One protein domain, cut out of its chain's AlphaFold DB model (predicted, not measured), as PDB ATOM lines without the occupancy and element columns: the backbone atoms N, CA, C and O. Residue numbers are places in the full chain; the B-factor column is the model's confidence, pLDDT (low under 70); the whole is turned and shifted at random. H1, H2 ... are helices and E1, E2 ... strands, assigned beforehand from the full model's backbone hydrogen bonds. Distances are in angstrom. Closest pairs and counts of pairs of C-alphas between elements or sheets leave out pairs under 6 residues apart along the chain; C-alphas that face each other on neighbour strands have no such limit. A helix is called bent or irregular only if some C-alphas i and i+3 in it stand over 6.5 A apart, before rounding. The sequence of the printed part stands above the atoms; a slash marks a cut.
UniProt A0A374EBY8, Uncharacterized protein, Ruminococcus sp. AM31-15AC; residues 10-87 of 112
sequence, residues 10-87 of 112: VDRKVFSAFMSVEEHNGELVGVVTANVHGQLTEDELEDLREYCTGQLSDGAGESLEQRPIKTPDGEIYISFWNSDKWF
ATOM      1  N   VAL A  10     198.380 151.760 154.870       93.62
ATOM      2  CA  VAL A  10     197.453 151.942 153.743       93.62
ATOM      3  C   VAL A  10     197.057 150.587 153.146       93.62
ATOM      4  O   VAL A  10     195.868 150.360 152.932       93.62
ATOM      5  N   ASP A  11     197.992 149.631 153.037       90.62
ATOM      6  CA  ASP A  11     197.728 148.245 152.589       90.62
ATOM      7  C   ASP A  11     196.634 147.525 153.391       90.62
ATOM      8  O   ASP A  11     196.004 146.579 152.916       90.62
ATOM      9  N   ARG A  12     196.425 147.931 154.647       90.50
ATOM     10  CA  ARG A  12     195.437 147.313 155.543       90.50
ATOM     11  C   ARG A  12     194.094 148.025 155.517       90.50
ATOM     12  O   ARG A  12     193.104 147.442 155.954       90.50
ATOM     13  N   LYS A  13     194.075 149.285 155.078       93.62
ATOM     14  CA  LYS A  13     192.885 150.137 155.098       93.62
ATOM     15  C   LYS A  13     192.247 150.265 153.726       93.62
ATOM     16  O   LYS A  13     191.026 150.278 153.667       93.62
ATOM     17  N   VAL A  14     193.021 150.342 152.647       92.81
ATOM     18  CA  VAL A  14     192.503 150.523 151.286       92.81
ATOM     19  C   VAL A  14     192.286 149.162 150.634       92.81
ATOM     20  O   VAL A  14     193.234 148.442 150.337       92.81
ATOM     21  N   PHE A  15     191.027 148.794 150.394       88.75
ATOM     22  CA  PHE A  15     190.688 147.503 149.783       88.75
ATOM     23  C   PHE A  15     190.697 147.540 148.259       88.75
ATOM     24  O   PHE A  15     191.016 146.548 147.604       88.75
ATOM     25  N   SER A  16     190.294 148.671 147.690       88.50
ATOM     26  CA  SER A  16     190.199 148.864 146.248       88.50
ATOM     27  C   SER A  16     190.244 150.342 145.927       88.50
ATOM     28  O   SER A  16     189.700 151.138 146.691       88.50
ATOM     29  N   ALA A  17     190.762 150.684 144.757       88.81
ATOM     30  CA  ALA A  17     190.464 151.952 144.123       88.81
ATOM     31  C   ALA A  17     189.971 151.719 142.703       88.81
ATOM     32  O   ALA A  17     190.426 150.803 142.014       88.81
ATOM     33  N   PHE A  18     189.014 152.537 142.290       87.50
ATOM     34  CA  PHE A  18     188.425 152.481 140.966       87.50
ATOM     35  C   PHE A  18     188.612 153.818 140.264       87.50
ATOM     36  O   PHE A  18     188.417 154.862 140.879       87.50
ATOM     37  N   MET A  19     188.988 153.767 138.987       84.75
ATOM     38  CA  MET A  19     189.130 154.957 138.155       84.75
ATOM     39  C   MET A  19     187.868 155.168 137.325       84.75
ATOM     40  O   MET A  19     187.412 154.250 136.637       84.75
ATOM     41  N   SER A  20     187.344 156.382 137.354       86.44
ATOM     42  CA  SER A  20     186.228 156.843 136.534       86.44
ATOM     43  C   SER A  20     186.543 158.221 135.951       86.44
ATOM     44  O   SER A  20     187.613 158.790 136.172       86.44
ATOM     45  N   VAL A  21     185.610 158.736 135.155       84.50
ATOM     46  CA  VAL A  21     185.594 160.130 134.716       84.50
ATOM     47  C   VAL A  21     184.242 160.726 135.074       84.50
ATOM     48  O   VAL A  21     183.221 160.049 134.931       84.50
ATOM     49  N   GLU A  22     184.240 161.968 135.537       88.12
ATOM     50  CA  GLU A  22     183.038 162.692 135.951       88.12
ATOM     51  C   GLU A  22     183.051 164.109 135.373       88.12
ATOM     52  O   GLU A  22     184.105 164.631 135.004       88.12
ATOM     53  N   GLU A  23     181.868 164.703 135.220       86.81
ATOM     54  CA  GLU A  23     181.743 166.111 134.847       86.81
ATOM     55  C   GLU A  23     181.798 166.965 136.111       86.81
ATOM     56  O   GLU A  23     181.064 166.708 137.063       86.81
ATOM     57  N   HIS A  24     182.666 167.972 136.098       84.06
ATOM     58  CA  HIS A  24     182.823 168.939 137.170       84.06
ATOM     59  C   HIS A  24     182.966 170.338 136.569       84.06
ATOM     60  O   HIS A  24     183.932 170.622 135.863       84.06
ATOM     61  N   ASN A  25     181.995 171.215 136.832       85.81
ATOM     62  CA  ASN A  25     181.949 172.596 136.330       85.81
ATOM     63  C   ASN A  25     182.093 172.730 134.799       85.81
ATOM     64  O   ASN A  25     182.701 173.673 134.294       85.81
ATOM     65  N   GLY A  26     181.504 171.808 134.039       82.81
ATOM     66  CA  GLY A  26     181.569 171.788 132.579       82.81
ATOM     67  C   GLY A  26     182.859 171.196 132.006       82.81
ATOM     68  O   GLY A  26     182.992 171.133 130.782       82.81
ATOM     69  N   GLU A  27     183.778 170.730 132.854       80.44
ATOM     70  CA  GLU A  27     185.010 170.047 132.462       80.44
ATOM     71  C   GLU A  27     184.964 168.563 132.845       80.44
ATOM     72  O   GLU A  27     184.295 168.162 133.796       80.44
ATOM     73  N   LEU A  28     185.655 167.715 132.080       80.62
ATOM     74  CA  LEU A  28     185.767 166.291 132.393       80.62
ATOM     75  C   LEU A  28     186.999 166.065 133.270       80.62
ATOM     76  O   LEU A  28     188.114 166.366 132.846       80.62
ATOM     77  N   VAL A  29     186.804 165.476 134.446       84.06
ATOM     78  CA  VAL A  29     187.879 165.183 135.401       84.06
ATOM     79  C   VAL A  29     188.032 163.683 135.623       84.06
ATOM     80  O   VAL A  29     187.068 162.918 135.543       84.06
ATOM     81  N   GLY A  30     189.265 163.244 135.874       84.25
ATOM     82  CA  GLY A  30     189.550 161.873 136.297       84.25
ATOM     83  C   GLY A  30     189.305 161.716 137.796       84.25
ATOM     84  O   GLY A  30     189.763 162.544 138.578       84.25
ATOM     85  N   VAL A  31     188.619 160.649 138.199       89.25
ATOM     86  CA  VAL A  31     188.282 160.382 139.604       89.25
ATOM     87  C   VAL A  31     188.851 159.035 140.028       89.25
ATOM     88  O   VAL A  31     188.737 158.043 139.307       89.25
ATOM     89  N   VAL A  32     189.450 158.995 141.220       90.75
ATOM     90  CA  VAL A  32     189.887 157.759 141.875       90.75
ATOM     91  C   VAL A  32     189.057 157.548 143.138       90.75
ATOM     92  O   VAL A  32     189.261 158.210 144.150       90.75
ATOM     93  N   THR A  33     188.130 156.592 143.106       93.44
ATOM     94  CA  THR A  33     187.305 156.241 144.268       93.44
ATOM     95  C   THR A  33     187.949 155.103 145.050       93.44
ATOM     96  O   THR A  33     187.919 153.950 144.611       93.44
ATOM     97  N   ALA A  34     188.503 155.406 146.225       91.94
ATOM     98  CA  ALA A  34     189.069 154.411 147.136       91.94
ATOM     99  C   ALA A  34     188.029 153.906 148.153       91.94
ATOM    100  O   ALA A  34     187.368 154.687 148.833       91.94
ATOM    101  N   ASN A  35     187.908 152.584 148.298       92.94
ATOM    102  CA  ASN A  35     187.125 151.956 149.360       92.94
ATOM    103  C   ASN A  35     188.042 151.652 150.549       92.94
ATOM    104  O   ASN A  35     188.987 150.863 150.418       92.94
ATOM    105  N   VAL A  36     187.761 152.284 151.690       92.94
ATOM    106  CA  VAL A  36     188.643 152.287 152.861       92.94
ATOM    107  C   VAL A  36     187.956 151.775 154.131       92.94
ATOM    108  O   VAL A  36     186.768 152.002 154.359       92.94
ATOM    109  N   HIS A  37     188.712 151.091 154.994       92.56
ATOM    110  CA  HIS A  37     188.274 150.728 156.339       92.56
ATOM    111  C   HIS A  37     188.506 151.878 157.325       92.56
ATOM    112  O   HIS A  37     189.644 152.164 157.701       92.56
ATOM    113  N   GLY A  38     187.423 152.490 157.802       93.44
ATOM    114  CA  GLY A  38     187.508 153.629 158.716       93.44
ATOM    115  C   GLY A  38     187.962 154.889 157.984       93.44
ATOM    116  O   GLY A  38     187.464 155.178 156.903       93.44
ATOM    117  N   GLN A  39     188.882 155.640 158.585       93.31
ATOM    118  CA  GLN A  39     189.449 156.853 157.995       93.31
ATOM    119  C   GLN A  39     190.955 156.691 157.788       93.31
ATOM    120  O   GLN A  39     191.647 156.043 158.591       93.31
ATOM    121  N   LEU A  40     191.440 157.288 156.702       94.81
ATOM    122  CA  LEU A  40     192.862 157.520 156.498       94.81
ATOM    123  C   LEU A  40     193.288 158.702 157.372       94.81
ATOM    124  O   LEU A  40     192.541 159.669 157.520       94.81
ATOM    125  N   THR A  41     194.463 158.608 157.982       96.19
ATOM    126  CA  THR A  41     195.140 159.785 158.536       96.19
ATOM    127  C   THR A  41     195.666 160.666 157.403       96.19
ATOM    128  O   THR A  41     195.725 160.218 156.261       96.19
ATOM    129  N   GLU A  42     196.095 161.889 157.711       94.88
ATOM    130  CA  GLU A  42     196.728 162.780 156.723       94.88
ATOM    131  C   GLU A  42     197.923 162.097 156.034       94.88
ATOM    132  O   GLU A  42     197.945 162.003 154.812       94.88
ATOM    133  N   ASP A  43     198.833 161.494 156.809       96.06
ATOM    134  CA  ASP A  43     199.978 160.746 156.261       96.06
ATOM    135  C   ASP A  43     199.557 159.568 155.359       96.06
ATOM    136  O   ASP A  43     200.180 159.301 154.337       96.06
ATOM    137  N   GLU A  44     198.485 158.850 155.712       95.69
ATOM    138  CA  GLU A  44     197.995 157.710 154.927       95.69
ATOM    139  C   GLU A  44     197.295 158.155 153.641       95.69
ATOM    140  O   GLU A  44     197.360 157.460 152.626       95.69
ATOM    141  N   LEU A  45     196.595 159.292 153.691       94.69
ATOM    142  CA  LEU A  45     196.004 159.918 152.519       94.69
ATOM    143  C   LEU A  45     197.100 160.382 151.562       94.69
ATOM    144  O   LEU A  45     196.974 160.147 150.363       94.69
ATOM    145  N   GLU A  46     198.178 160.972 152.076       94.12
ATOM    146  CA  GLU A  46     199.302 161.410 151.250       94.12
ATOM    147  C   GLU A  46     200.059 160.223 150.640       94.12
ATOM    148  O   GLU A  46     200.292 160.199 149.434       94.12
ATOM    149  N   ASP A  47     200.311 159.165 151.417       94.31
ATOM    150  CA  ASP A  47     200.881 157.908 150.914       94.31
ATOM    151  C   ASP A  47     200.025 157.288 149.787       94.31
ATOM    152  O   ASP A  47     200.551 156.698 148.834       94.31
ATOM    153  N   LEU A  48     198.693 157.376 149.895       93.12
ATOM    154  CA  LEU A  48     197.769 156.928 148.852       93.12
ATOM    155  C   LEU A  48     197.787 157.871 147.642       93.12
ATOM    156  O   LEU A  48     197.790 157.392 146.505       93.12
ATOM    157  N   ARG A  49     197.824 159.188 147.867       92.00
ATOM    158  CA  ARG A  49     197.898 160.216 146.822       92.00
ATOM    159  C   ARG A  49     199.158 160.035 145.990       92.00
ATOM    160  O   ARG A  49     199.047 159.880 144.781       92.00
ATOM    161  N   GLU A  50     200.334 159.965 146.615       90.12
ATOM    162  CA  GLU A  50     201.610 159.723 145.933       90.12
ATOM    163  C   GLU A  50     201.591 158.426 145.122       90.12
ATOM    164  O   GLU A  50     202.115 158.366 144.005       90.12
ATOM    165  N   TYR A  51     200.981 157.372 145.669       89.62
ATOM    166  CA  TYR A  51     200.846 156.111 144.958       89.62
ATOM    167  C   TYR A  51     199.991 156.267 143.696       89.62
ATOM    168  O   TYR A  51     200.439 155.896 142.609       89.62
ATOM    169  N   CYS A  52     198.794 156.846 143.817       88.12
ATOM    170  CA  CYS A  52     197.901 157.121 142.691       88.12
ATOM    171  C   CYS A  52     198.562 158.030 141.653       88.12
ATOM    172  O   CYS A  52     198.492 157.736 140.463       88.12
ATOM    173  N   THR A  53     199.256 159.077 142.098       85.56
ATOM    174  CA  THR A  53     200.066 159.962 141.259       85.56
ATOM    175  C   THR A  53     201.076 159.182 140.436       85.56
ATOM    176  O   THR A  53     201.103 159.318 139.216       85.56
ATOM    177  N   GLY A  54     201.864 158.321 141.083       83.50
ATOM    178  CA  GLY A  54     202.821 157.467 140.391       83.50
ATOM    179  C   GLY A  54     202.135 156.566 139.368       83.50
ATOM    180  O   GLY A  54     202.555 156.521 138.222       83.50
ATOM    181  N   GLN A  55     201.026 155.913 139.734       82.00
ATOM    182  CA  GLN A  55     200.284 155.064 138.793       82.00
ATOM    183  C   GLN A  55     199.745 155.847 137.583       82.00
ATOM    184  O   GLN A  55     199.826 155.354 136.461       82.00
ATOM    185  N   LEU A  56     199.205 157.050 137.791       80.31
ATOM    186  CA  LEU A  56     198.635 157.899 136.737       80.31
ATOM    187  C   LEU A  56     199.719 158.533 135.850       80.31
ATOM    188  O   LEU A  56     199.503 158.685 134.651       80.31
ATOM    189  N   SER A  57     200.889 158.835 136.418       75.44
ATOM    190  CA  SER A  57     202.078 159.313 135.700       75.44
ATOM    191  C   SER A  57     202.750 158.208 134.882       75.44
ATOM    192  O   SER A  57     203.134 158.426 133.737       75.44
ATOM    193  N   ASP A  58     202.890 157.013 135.460       68.69
ATOM    194  CA  ASP A  58     203.617 155.878 134.872       68.69
ATOM    195  C   ASP A  58     202.787 155.097 133.838       68.69
ATOM    196  O   ASP A  58     203.249 154.086 133.308       68.69
ATOM    197  N   GLY A  59     201.563 155.546 133.542       61.78
ATOM    198  CA  GLY A  59     200.787 155.041 132.416       61.78
ATOM    199  C   GLY A  59     199.524 154.245 132.744       61.78
ATOM    200  O   GLY A  59     199.028 153.488 131.901       61.78
ATOM    201  N   ALA A  60     198.917 154.421 133.921       62.06
ATOM    202  CA  ALA A  60     197.516 154.048 134.102       62.06
ATOM    203  C   ALA A  60     196.649 154.870 133.127       62.06
ATOM    204  O   ALA A  60     196.452 156.068 133.289       62.06
ATOM    205  N   GLY A  61     196.172 154.213 132.065       59.59
ATOM    206  CA  GLY A  61     195.541 154.892 130.930       59.59
ATOM    207  C   GLY A  61     196.491 155.225 129.772       59.59
ATOM    208  O   GLY A  61     196.012 155.665 128.740       59.59
ATOM    209  N   GLU A  62     197.787 154.908 129.837       69.00
ATOM    210  CA  GLU A  62     198.722 155.049 128.700       69.00
ATOM    211  C   GLU A  62     198.245 154.236 127.497       69.00
ATOM    212  O   GLU A  62     198.329 154.676 126.358       69.00
ATOM    213  N   SER A  63     197.645 153.063 127.726       63.59
ATOM    214  CA  SER A  63     197.017 152.322 126.628       63.59
ATOM    215  C   SER A  63     195.835 153.063 125.985       63.59
ATOM    216  O   SER A  63     195.508 152.738 124.850       63.59
ATOM    217  N   LEU A  64     195.203 154.029 126.665       65.81
ATOM    218  CA  LEU A  64     194.200 154.940 126.093       65.81
ATOM    219  C   LEU A  64     194.879 156.055 125.288       65.81
ATOM    220  O   LEU A  64     194.416 156.378 124.198       65.81
ATOM    221  N   GLU A  65     196.009 156.579 125.761       70.88
ATOM    222  CA  GLU A  65     196.832 157.529 125.001       70.88
ATOM    223  C   GLU A  65     197.461 156.880 123.756       70.88
ATOM    224  O   GLU A  65     197.638 157.514 122.725       70.88
ATOM    225  N   GLN A  66     197.748 155.583 123.787       75.88
ATOM    226  CA  GLN A  66     198.268 154.851 122.631       75.88
ATOM    227  C   GLN A  66     197.160 154.284 121.726       75.88
ATOM    228  O   GLN A  66     197.455 153.769 120.642       75.88
ATOM    229  N   ARG A  67     195.886 154.326 122.150       81.06
ATOM    230  CA  ARG A  67     194.744 153.783 121.392       81.06
ATOM    231  C   ARG A  67     193.709 154.872 121.117       81.06
ATOM    232  O   ARG A  67     192.828 155.088 121.948       81.06
ATOM    233  N   PRO A  68     193.738 155.486 119.924       83.06
ATOM    234  CA  PRO A  68     192.782 156.525 119.584       83.06
ATOM    235  C   PRO A  68     191.341 156.015 119.604       83.06
ATOM    236  O   PRO A  68     191.020 154.962 119.040       83.06
ATOM    237  N   ILE A  69     190.449 156.824 120.171       84.75
ATOM    238  CA  ILE A  69     189.006 156.681 119.989       84.75
ATOM    239  C   ILE A  69     188.654 157.354 118.660       84.75
ATOM    240  O   ILE A  69     188.732 158.574 118.518       84.75
ATOM    241  N   LYS A  70     188.287 156.547 117.662       88.94
ATOM    242  CA  LYS A  70     187.946 157.041 116.324       88.94
ATOM    243  C   LYS A  70     186.555 157.664 116.308       88.94
ATOM    244  O   LYS A  70     185.575 157.009 116.659       88.94
ATOM    245  N   THR A  71     186.473 158.890 115.814       90.44
ATOM    246  CA  THR A  71     185.227 159.620 115.549       90.44
ATOM    247  C   THR A  71     185.138 159.964 114.055       90.44
ATOM    248  O   THR A  71     186.148 159.882 113.352       90.44
ATOM    249  N   PRO A  72     183.958 160.344 113.528       94.69
ATOM    250  CA  PRO A  72     183.840 160.828 112.149       94.69
ATOM    251  C   PRO A  72     184.707 162.062 111.847       94.69
ATOM    252  O   PRO A  72     185.124 162.236 110.704       94.69
ATOM    253  N   ASP A  73     184.996 162.871 112.869       95.06
ATOM    254  CA  ASP A  73     185.677 164.163 112.744       95.06
ATOM    255  C   ASP A  73     187.162 164.115 113.151       95.06
ATOM    256  O   ASP A  73     187.864 165.122 113.064       95.06
ATOM    257  N   GLY A  74     187.673 162.955 113.582       90.88
ATOM    258  CA  GLY A  74     189.066 162.799 114.004       90.88
ATOM    259  C   GLY A  74     189.294 161.689 115.028       90.88
ATOM    260  O   GLY A  74     188.443 160.828 115.255       90.88
ATOM    261  N   GLU A  75     190.462 161.707 115.660       91.06
ATOM    262  CA  GLU A  75     190.852 160.766 116.711       91.06
ATOM    263  C   GLU A  75     190.964 161.493 118.051       91.06
ATOM    264  O   GLU A  75     191.575 162.558 118.133       91.06
ATOM    265  N   ILE A  76     190.370 160.916 119.095       83.62
ATOM    266  CA  ILE A  76     190.480 161.413 120.468       83.62
ATOM    267  C   ILE A  76     191.501 160.550 121.206       83.62
ATOM    268  O   ILE A  76     191.385 159.323 121.231       83.62
ATOM    269  N   TYR A  77     192.474 161.214 121.820       78.19
ATOM    270  CA  TYR A  77     193.491 160.619 122.676       78.19
ATOM    271  C   TYR A  77     193.240 161.088 124.106       78.19
ATOM    272  O   TYR A  77     193.031 162.278 124.334       78.19
ATOM    273  N   ILE A  78     193.223 160.156 125.057       73.19
ATOM    274  CA  ILE A  78     193.012 160.472 126.471       73.19
ATOM    275  C   ILE A  78     194.362 160.341 127.163       73.19
ATOM    276  O   ILE A  78     194.862 159.227 127.306       73.19
ATOM    277  N   SER A  79     194.932 161.473 127.576       71.25
ATOM    278  CA  SER A  79     196.108 161.517 128.442       71.25
ATOM    279  C   SER A  79     195.716 162.162 129.762       71.25
ATOM    280  O   SER A  79     195.130 163.244 129.782       71.25
ATOM    281  N   PHE A  80     196.008 161.475 130.863       67.88
ATOM    282  CA  PHE A  80     195.779 161.986 132.214       67.88
ATOM    283  C   PHE A  80     197.000 162.716 132.774       67.88
ATOM    284  O   PHE A  80     196.933 163.241 133.880       67.88
ATOM    285  N   TRP A  81     198.103 162.754 132.027       66.69
ATOM    286  CA  TRP A  81     199.359 163.347 132.453       66.69
ATOM    287  C   TRP A  81     199.648 164.627 131.665       66.69
ATOM    288  O   TRP A  81     199.581 164.650 130.438       66.69
ATOM    289  N   ASN A  82     199.999 165.702 132.371       66.38
ATOM    290  CA  ASN A  82     200.469 166.950 131.771       66.38
ATOM    291  C   ASN A  82     201.626 167.498 132.614       66.38
ATOM    292  O   ASN A  82     201.482 167.660 133.824       66.38
ATOM    293  N   SER A  83     202.769 167.782 131.982       63.25
ATOM    294  CA  SER A  83     204.003 168.177 132.673       63.25
ATOM    295  C   SER A  83     203.911 169.503 133.423       63.25
ATOM    296  O   SER A  83     204.717 169.738 134.321       63.25
ATOM    297  N   ASP A  84     202.958 170.367 133.063       65.38
ATOM    298  CA  ASP A  84     203.000 171.766 133.489       65.38
ATOM    299  C   ASP A  84     201.957 172.103 134.566       65.38
ATOM    300  O   ASP A  84     202.145 173.078 135.295       65.38
ATOM    301  N   LYS A  85     200.860 171.331 134.675       65.19
ATOM    302  CA  LYS A  85     199.715 171.614 135.571       65.19
ATOM    303  C   LYS A  85     198.897 170.360 135.908       65.19
ATOM    304  O   LYS A  85     197.727 170.267 135.544       65.19
ATOM    305  N   TRP A  86     199.505 169.379 136.563       72.56
ATOM    306  CA  TRP A  86     198.797 168.183 137.021       72.56
ATOM    307  C   TRP A  86     198.819 168.096 138.547       72.56
ATOM    308  O   TRP A  86     199.872 168.246 139.168       72.56
ATOM    309  N   PHE A  87     197.653 167.862 139.145       76.31
ATOM    310  CA  PHE A  87     197.479 167.651 140.576       76.31
ATOM    311  C   PHE A  87     196.397 166.595 140.804       76.31
ATOM    312  O   PHE A  87     195.430 166.504 140.051       76.31
TER     313      PHE A  87
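This is residues 10 to 87 of the 112 residues of an uncharacterized protein of Ruminococcus sp. AM31-15AC (UniProt A0A374EBY8). A long bent strand hairpin, E1 and E2, and the long helix H2 set out from the same end of the domain, where the short helix H1 lies, and spread apart as they run on. A second, small hairpin, E3 and E4, makes the far end of the long axis, beyond the short helix H3, and residues 77 to 87 fold back from it without a named element. The 78 printed residues hold three named helices and four named strands, in the order H1 E1 E2 H2 H3 E3 E4. The class is mixed, with two antiparallel sheets of two strands each. The whole is loose, with a radius of gyration of the C-alphas of 15.0 A, and elongated, spanning 47 by 24 by 23 A.

E1, residues 14 to 24, and E2, residues 27 to 36, form an antiparallel hairpin at 160 degrees, with N 18 and O 33 2.9 A apart, within hydrogen-bond range. E1 bends by 65 degrees at residue 21. H2, residues 42 to 57, is apart from E1. H1, residues 10 to 13, only just touches H2, with 3 pairs of C-alphas within 8 A; H2 takes part with residues 44 to 48 alone, and the closest C-alphas are those of Val 10 and Glu 44, 5.9 A apart. H3, residues 62 to 65, is apart from H2. E3, residues 69 to 71, and E4, residues 74 to 76, form an antiparallel hairpin at 150 degrees, with N 71 and O 74 2.8 A apart, within hydrogen-bond range; both strands are apart from E1 and E2. Every O i to N i+4 pair in H2 is within hydrogen-bond range; H1 and H3 are too short for such a pair, and each has its 1 O i to N i+3 pair within range.

H1 begins at C-alpha 10 (197.453, 151.942, 153.743). E1 is 25.1 A long and E2 27.3 A, from first to last C-alpha. H2 is 22.0 A long, ending at C-alpha 57 (202.078, 159.313, 135.700). E4 ends at C-alpha 76 (190.480, 161.413, 120.468).

The two C-alphas farthest apart, those of Thr 41 and Pro 72, are 47.8 A from each other. The printed part has no cut, and the six links between named elements are tight. The mean pLDDT of the printed part is 83.7, with residues 58 to 64 and 80 to 85 under 70.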